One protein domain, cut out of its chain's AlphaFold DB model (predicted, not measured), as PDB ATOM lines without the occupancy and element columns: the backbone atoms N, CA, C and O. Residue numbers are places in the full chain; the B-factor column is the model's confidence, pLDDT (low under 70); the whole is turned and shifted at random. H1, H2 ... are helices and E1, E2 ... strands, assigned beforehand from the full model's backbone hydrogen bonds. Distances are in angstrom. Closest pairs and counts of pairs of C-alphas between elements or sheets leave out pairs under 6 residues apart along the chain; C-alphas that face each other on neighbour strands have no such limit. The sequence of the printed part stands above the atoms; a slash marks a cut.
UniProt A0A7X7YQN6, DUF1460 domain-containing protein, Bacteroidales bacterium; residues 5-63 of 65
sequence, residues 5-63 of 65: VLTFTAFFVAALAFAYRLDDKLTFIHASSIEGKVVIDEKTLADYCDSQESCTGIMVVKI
ATOM      1  N   VAL A   5     106.991 151.549 108.889       67.69
ATOM      2  CA  VAL A   5     108.346 151.413 108.345       67.69
ATOM      3  C   VAL A   5     109.258 150.885 109.449       67.69
ATOM      4  O   VAL A   5     109.240 151.386 110.575       67.69
ATOM      5  N   LEU A   6     110.032 149.855 109.125       64.88
ATOM      6  CA  LEU A   6     111.054 149.266 109.978       64.88
ATOM      7  C   LEU A   6     112.429 149.562 109.403       64.88
ATOM      8  O   LEU A   6     112.671 149.434 108.203       64.88
ATOM      9  N   THR A   7     113.335 149.915 110.297       61.03
ATOM     10  CA  THR A   7     114.692 150.302 109.960       61.03
ATOM     11  C   THR A   7     115.659 149.463 110.783       61.03
ATOM     12  O   THR A   7     115.604 149.507 112.010       61.03
ATOM     13  N   PHE A   8     116.547 148.711 110.129       61.00
ATOM     14  CA  PHE A   8     117.551 147.876 110.799       61.00
ATOM     15  C   PHE A   8     118.845 148.668 111.013       61.00
ATOM     16  O   PHE A   8     119.330 149.321 110.082       61.00
ATOM     17  N   THR A   9     119.418 148.624 112.221       52.97
ATOM     18  CA  THR A   9     120.604 149.426 112.576       52.97
ATOM     19  C   THR A   9     121.782 148.566 113.026       52.97
ATOM     20  O   THR A   9     121.649 147.745 113.935       52.97
ATOM     21  N   ALA A  10     122.953 148.819 112.432       54.56
ATOM     22  CA  ALA A  10     124.238 148.237 112.848       54.56
ATOM     23  C   ALA A  10     125.245 149.287 113.371       54.56
ATOM     24  O   ALA A  10     126.144 148.949 114.127       54.56
ATOM     25  N   PHE A  11     125.088 150.562 112.989       53.00
ATOM     26  CA  PHE A  11     125.803 151.757 113.496       53.00
ATOM     27  C   PHE A  11     125.208 153.012 112.815       53.00
ATOM     28  O   PHE A  11     124.977 154.037 113.446       53.00
ATOM     29  N   PHE A  12     124.848 152.851 111.531       58.28
ATOM     30  CA  PHE A  12     123.845 153.606 110.768       58.28
ATOM     31  C   PHE A  12     122.724 152.655 110.304       58.28
ATOM     32  O   PHE A  12     122.820 151.436 110.480       58.28
ATOM     33  N   VAL A  13     121.659 153.220 109.728       60.59
ATOM     34  CA  VAL A  13     120.587 152.473 109.055       60.59
ATOM     35  C   VAL A  13     121.176 151.647 107.913       60.59
ATOM     36  O   VAL A  13     121.655 152.209 106.932       60.59
ATOM     37  N   ALA A  14     121.144 150.322 108.047       70.25
ATOM     38  CA  ALA A  14     121.701 149.397 107.061       70.25
ATOM     39  C   ALA A  14     120.666 148.987 106.004       70.25
ATOM     40  O   ALA A  14     121.007 148.794 104.839       70.25
ATOM     41  N   ALA A  15     119.399 148.875 106.405       77.81
ATOM     42  CA  ALA A  15     118.306 148.486 105.527       77.81
ATOM     43  C   ALA A  15     116.971 149.084 105.993       77.81
ATOM     44  O   ALA A  15     116.739 149.266 107.193       77.81
ATOM     45  N   LEU A  16     116.096 149.356 105.024       84.69
ATOM     46  CA  LEU A  16     114.723 149.814 105.226       84.69
ATOM     47  C   LEU A  16     113.747 148.744 104.740       84.69
ATOM     48  O   LEU A  16     113.965 148.121 103.699       84.69
ATOM     49  N   ALA A  17     112.655 148.574 105.472       89.75
ATOM     50  CA  ALA A  17     111.585 147.650 105.145       89.75
ATOM     51  C   ALA A  17     110.232 148.190 105.628       89.75
ATOM     52  O   ALA A  17     110.162 149.104 106.448       89.75
ATOM     53  N   PHE A  18     109.138 147.604 105.154       91.56
ATOM     54  CA  PHE A  18     107.811 147.832 105.723       91.56
ATOM     55  C   PHE A  18     107.443 146.670 106.632       91.56
ATOM     56  O   PHE A  18     107.479 145.528 106.187       91.56
ATOM     57  N   ALA A  19     107.041 146.942 107.873       91.56
ATOM     58  CA  ALA A  19     106.451 145.919 108.727       91.56
ATOM     59  C   ALA A  19     105.193 145.370 108.053       91.56
ATOM     60  O   ALA A  19     104.309 146.132 107.648       91.56
ATOM     61  N   TYR A  20     105.096 144.051 107.982       92.06
ATOM     62  CA  TYR A  20     103.954 143.371 107.405       92.06
ATOM     63  C   TYR A  20     103.568 142.192 108.285       92.06
ATOM     64  O   TYR A  20     104.405 141.374 108.658       92.06
ATOM     65  N   ARG A  21     102.289 142.107 108.646       91.31
ATOM     66  CA  ARG A  21     101.782 140.955 109.385       91.31
ATOM     67  C   ARG A  21     101.130 139.997 108.400       91.31
ATOM     68  O   ARG A  21     100.143 140.367 107.769       91.31
ATOM     69  N   LEU A  22     101.707 138.805 108.277       90.19
ATOM     70  CA  LEU A  22     101.172 137.709 107.481       90.19
ATOM     71  C   LEU A  22     100.652 136.654 108.455       90.19
ATOM     72  O   LEU A  22     101.433 136.074 109.209       90.19
ATOM     73  N   ASP A  23      99.333 136.478 108.487       89.62
ATOM     74  CA  ASP A  23      98.637 135.686 109.506       89.62
ATOM     75  C   ASP A  23      99.055 136.117 110.929       89.62
ATOM     76  O   ASP A  23      98.976 137.300 111.276       89.62
ATOM     77  N   ASP A  24      99.548 135.193 111.755       89.88
ATOM     78  CA  ASP A  24     100.012 135.486 113.116       89.88
ATOM     79  C   ASP A  24     101.474 135.954 113.191       89.88
ATOM     80  O   ASP A  24     101.944 136.370 114.257       89.88
ATOM     81  N   LYS A  25     102.185 135.980 112.058       92.25
ATOM     82  CA  LYS A  25     103.620 136.253 111.965       92.25
ATOM     83  C   LYS A  25     103.922 137.705 111.600       92.25
ATOM     84  O   LYS A  25     103.467 138.227 110.583       92.25
ATOM     85  N   LEU A  26     104.757 138.357 112.413       92.00
ATOM     86  CA  LEU A  26     105.362 139.640 112.057       92.00
ATOM     87  C   LEU A  26     106.565 139.394 111.138       92.00
ATOM     88  O   LEU A  26     107.591 138.870 111.571       92.00
ATOM     89  N   THR A  27     106.416 139.779 109.877       93.44
ATOM     90  CA  THR A  27     107.456 139.788 108.843       93.44
ATOM     91  C   THR A  27     107.580 141.211 108.276       93.44
ATOM     92  O   THR A  27     107.120 142.187 108.882       93.44
ATOM     93  N   PHE A  28     108.250 141.369 107.144       93.19
ATOM     94  CA  PHE A  28     108.452 142.642 106.495       93.19
ATOM     95  C   PHE A  28     108.572 142.494 104.978       93.19
ATOM     96  O   PHE A  28     108.955 141.454 104.447       93.19
ATOM     97  N   ILE A  29     108.217 143.570 104.280       94.19
ATOM     98  CA  ILE A  29     108.416 143.720 102.842       94.19
ATOM     99  C   ILE A  29     109.693 144.523 102.640       94.19
ATOM    100  O   ILE A  29     109.809 145.635 103.164       94.19
ATOM    101  N   HIS A  30     110.633 143.995 101.864       91.94
ATOM    102  CA  HIS A  30     111.884 144.684 101.561       91.94
ATOM    103  C   HIS A  30     112.386 144.366 100.152       91.94
ATOM    104  O   HIS A  30     111.977 143.389  99.523       91.94
ATOM    105  N   ALA A  31     113.283 145.212  99.650       92.44
ATOM    106  CA  ALA A  31     114.071 144.894  98.470       92.44
ATOM    107  C   ALA A  31     115.210 143.954  98.887       92.44
ATOM    108  O   ALA A  31     116.107 144.357  99.630       92.44
ATOM    109  N   SER A  32     115.162 142.704  98.431       91.19
ATOM    110  CA  SER A  32     116.200 141.718  98.717       91.19
ATOM    111  C   SER A  32     117.263 141.749  97.623       91.19
ATOM    112  O   SER A  32     116.964 141.553  96.445       91.19
ATOM    113  N   SER A  33     118.517 141.976  98.012       89.12
ATOM    114  CA  SER A  33     119.664 141.867  97.103       89.12
ATOM    115  C   SER A  33     119.972 140.416  96.726       89.12
ATOM    116  O   SER A  33     120.512 140.180  95.650       89.12
ATOM    117  N   ILE A  34     119.601 139.455  97.581       90.31
ATOM    118  CA  ILE A  34     119.782 138.015  97.349       90.31
ATOM    119  C   ILE A  34     118.772 137.521  96.306       90.31
ATOM    120  O   ILE A  34     119.144 136.832  95.362       90.31
ATOM    121  N   GLU A  35     117.507 137.927  96.440       93.44
ATOM    122  CA  GLU A  35     116.418 137.510  95.542       93.44
ATOM    123  C   GLU A  35     116.298 138.392  94.286       93.44
ATOM    124  O   GLU A  35     115.553 138.068  93.360       93.44
ATOM    125  N   GLY A  36     116.976 139.545  94.262       96.12
ATOM    126  CA  GLY A  36     116.955 140.495  93.146       96.12
ATOM    127  C   GLY A  36     115.599 141.168  92.902       96.12
ATOM    128  O   GLY A  36     115.359 141.692  91.814       96.12
ATOM    129  N   LYS A  37     114.688 141.138  93.881       95.50
ATOM    130  CA  LYS A  37     113.320 141.667  93.771       95.50
ATOM    131  C   LYS A  37     112.762 142.085  95.134       95.50
ATOM    132  O   LYS A  37     113.343 141.798  96.181       95.50
ATOM    133  N   VAL A  38     111.617 142.765  95.114       95.38
ATOM    134  CA  VAL A  38     110.839 143.039  96.331       95.38
ATOM    135  C   VAL A  38     110.151 141.752  96.772       95.38
ATOM    136  O   VAL A  38     109.471 141.110  95.972       95.38
ATOM    137  N   VAL A  39     110.330 141.388  98.038       95.12
ATOM    138  CA  VAL A  39     109.788 140.160  98.627       95.12
ATOM    139  C   VAL A  39     109.129 140.447  99.971       95.12
ATOM    140  O   VAL A  39     109.426 141.453 100.619       95.12
ATOM    141  N   ILE A  40     108.232 139.550 100.376       94.62
ATOM    142  CA  ILE A  40     107.859 139.369 101.780       94.62
ATOM    143  C   ILE A  40     108.865 138.363 102.337       94.62
ATOM    144  O   ILE A  40     108.997 137.284 101.761       94.62
ATOM    145  N   ASP A  41     109.582 138.714 103.402       92.38
ATOM    146  CA  ASP A  41     110.591 137.813 103.963       92.38
ATOM    147  C   ASP A  41     109.925 136.555 104.556       92.38
ATOM    148  O   ASP A  41     108.893 136.623 105.238       92.38
ATOM    149  N   GLU A  42     110.503 135.387 104.275       91.75
ATOM    150  CA  GLU A  42     110.015 134.110 104.794       91.75
ATOM    151  C   GLU A  42     110.301 133.942 106.284       91.75
ATOM    152  O   GLU A  42     109.629 133.150 106.941       91.75
ATOM    153  N   LYS A  43     111.274 134.665 106.847       92.06
ATOM    154  CA  LYS A  43     111.610 134.674 108.275       92.06
ATOM    155  C   LYS A  43     110.695 135.616 109.052       92.06
ATOM    156  O   LYS A  43     109.999 136.461 108.493       92.06
ATOM    157  N   THR A  44     110.608 135.430 110.369       92.81
ATOM    158  CA  THR A  44     110.012 136.482 111.207       92.81
ATOM    159  C   THR A  44     110.990 137.652 111.289       92.81
ATOM    160  O   THR A  44     112.189 137.492 111.056       92.81
ATOM    161  N   LEU A  45     110.495 138.832 111.661       90.44
ATOM    162  CA  LEU A  45     111.364 139.976 111.935       90.44
ATOM    163  C   LEU A  45     112.433 139.639 112.989       90.44
ATOM    164  O   LEU A  45     113.584 140.031 112.828       90.44
ATOM    165  N   ALA A  46     112.053 138.885 114.025       90.38
ATOM    166  CA  ALA A  46     112.964 138.443 115.075       90.38
ATOM    167  C   ALA A  46     114.037 137.489 114.526       90.38
ATOM    168  O   ALA A  46     115.220 137.775 114.669       90.38
ATOM    169  N   ASP A  47     113.644 136.436 113.799       93.25
ATOM    170  CA  ASP A  47     114.597 135.470 113.225       93.25
ATOM    171  C   ASP A  47     115.578 136.141 112.246       93.25
ATOM    172  O   ASP A  47     116.744 135.754 112.145       93.25
ATOM    173  N   TYR A  48     115.110 137.135 111.485       89.44
ATOM    174  CA  TYR A  48     115.956 137.887 110.562       89.44
ATOM    175  C   TYR A  48     117.023 138.696 111.307       89.44
ATOM    176  O   TYR A  48     118.196 138.653 110.917       89.44
ATOM    177  N   CYS A  49     116.629 139.390 112.381       88.19
ATOM    178  CA  CYS A  49     117.543 140.104 113.270       88.19
ATOM    179  C   CYS A  49     118.549 139.149 113.924       88.19
ATOM    180  O   CYS A  49     119.747 139.389 113.827       88.19
ATOM    181  N   ASP A  50     118.082 138.041 114.499       90.31
ATOM    182  CA  ASP A  50     118.934 137.063 115.189       90.31
ATOM    183  C   ASP A  50     119.939 136.389 114.240       90.31
ATOM    184  O   ASP A  50     121.034 136.008 114.649       90.31
ATOM    185  N   SER A  51     119.599 136.266 112.951       89.25
ATOM    186  CA  SER A  51     120.499 135.694 111.943       89.25
ATOM    187  C   SER A  51     121.630 136.625 111.487       89.25
ATOM    188  O   SER A  51     122.477 136.205 110.699       89.25
ATOM    189  N   GLN A  52     121.657 137.876 111.952       85.94
ATOM    190  CA  GLN A  52     122.671 138.864 111.595       85.94
ATOM    191  C   GLN A  52     123.369 139.386 112.845       85.94
ATOM    192  O   GLN A  52     122.803 140.180 113.586       85.94
ATOM    193  N   GLU A  53     124.644 139.031 113.025       82.94
ATOM    194  CA  GLU A  53     125.457 139.521 114.153       82.94
ATOM    195  C   GLU A  53     125.537 141.055 114.215       82.94
ATOM    196  O   GLU A  53     125.691 141.641 115.283       82.94
ATOM    197  N   SER A  54     125.413 141.721 113.065       82.75
ATOM    198  CA  SER A  54     125.406 143.181 112.960       82.75
ATOM    199  C   SER A  54     124.064 143.820 113.333       82.75
ATOM    200  O   SER A  54     123.995 145.041 113.480       82.75
ATOM    201  N   CYS A  55     122.988 143.045 113.484       85.56
ATOM    202  CA  CYS A  55     121.684 143.575 113.842       85.56
ATOM    203  C   CYS A  55     121.598 143.818 115.353       85.56
ATOM    204  O   CYS A  55     121.405 142.903 116.145       85.56
ATOM    205  N   THR A  56     121.679 145.085 115.754       86.19
ATOM    206  CA  THR A  56     121.603 145.482 117.176       86.19
ATOM    207  C   THR A  56     120.194 145.861 117.631       86.19
ATOM    208  O   THR A  56     119.952 146.070 118.819       86.19
ATOM    209  N   GLY A  57     119.253 145.958 116.691       83.50
ATOM    210  CA  GLY A  57     117.869 146.315 116.956       83.50
ATOM    211  C   GLY A  57     117.164 146.869 115.724       83.50
ATOM    212  O   GLY A  57     117.702 146.884 114.612       83.50
ATOM    213  N   ILE A  58     115.943 147.345 115.955       86.44
ATOM    214  CA  ILE A  58     115.098 147.980 114.946       86.44
ATOM    215  C   ILE A  58     114.628 149.346 115.436       86.44
ATOM    216  O   ILE A  58     114.316 149.538 116.612       86.44
ATOM    217  N   MET A  59     114.512 150.287 114.509       85.44
ATOM    218  CA  MET A  59     113.789 151.534 114.706       85.44
ATOM    219  C   MET A  59     112.450 151.440 113.979       85.44
ATOM    220  O   MET A  59     112.385 151.040 112.816       85.44
ATOM    221  N   VAL A  60     111.378 151.810 114.678       87.25
ATOM    222  CA  VAL A  60     110.014 151.788 114.144       87.25
ATOM    223  C   VAL A  60     109.583 153.213 113.844       87.25
ATOM    224  O   VAL A  60     109.517 154.050 114.744       87.25
ATOM    225  N   VAL A  61     109.255 153.480 112.583       85.12
ATOM    226  CA  VAL A  61     108.727 154.771 112.143       85.12
ATOM    227  C   VAL A  61     107.310 154.566 111.632       85.12
ATOM    228  O   VAL A  61     107.041 153.744 110.755       85.12
ATOM    229  N   LYS A  62     106.376 155.325 112.198       84.56
ATOM    230  CA  LYS A  62     104.984 155.334 111.763       84.56
ATOM    231  C   LYS A  62     104.755 156.552 110.882       84.56
ATOM    232  O   LYS A  62     105.104 157.663 111.269       84.56
ATOM    233  N   ILE A  63     104.141 156.341 109.723       81.88
ATOM    234  CA  ILE A  63     103.671 157.448 108.894       81.88
ATOM    235  C   ILE A  63     102.472 158.076 109.616       81.88
ATOM    236  O   ILE A  63     101.464 157.403 109.858       81.88
TER     237      ILE A  63
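What this domain is: This is residues 5 to 63 of the 65 residues of the protein "DUF1460 domain-containing protein" of Bacteroidales bacterium (UniProt A0A7X7YQN6). This is a single strongly twisted sheet of five strands, with one short helix, H1, beside it near E3. After E4, at one edge of the sheet, the backbone passes through H1 and returns as E5 at the other edge. The printed part has 59 residues, with E1, E2, E3, E4, H1 and E5 in that order; the sheet order is E4, E3, E2, E1, E5, all antiparallel, and the class is mostly strand. The whole is compact, with a radius of gyration of the C-alphas of 11.0 A and spans of 31 by 26 by 22 A.

Where its parts are: Find C-alpha 5 at (108.346, 151.413, 108.345), where E1 begins and runs to residue 9. E2, residues 13 to 22, covers 24.4 A, and E3, residues 25 to 32, covers 19.1 A. E4 is residues 37 to 40, H1 residues 45 to 50. E5, residues 58 to 62, ends at C-alpha 62, (104.984, 155.334, 111.763).

How they stand to each other: E1 to E4 form a meander, each strand the antiparallel neighbour of the one before. In the hairpin of E1 and E2, look for N 6 and O 17, 2.8 A apart. In the hairpin of E2 and E3, N 20 and O 27 are 2.9 A apart. E3 bends by 51 degrees at residue 29; in its hairpin with E4, N 39 and O 30 are 3.0 A apart. At the other edge, N 7 of E1 and O 59 of E5 are 2.9 A apart. H1 is on the sheet, at the sheet's level with a height of 3.4 A; its closest C-alphas to E3 are those of Leu 45 and Thr 27, 5.0 A. In H1 every O i to N i+4 pair is within hydrogen-bond range. E4 and E5 are apart.

The domain as a whole: The farthest C-alphas, Phe 11 and Asp 23, are 31.8 A apart. The printed part has no cut and no long link. Confidence is under 70 at residues 5 to 13.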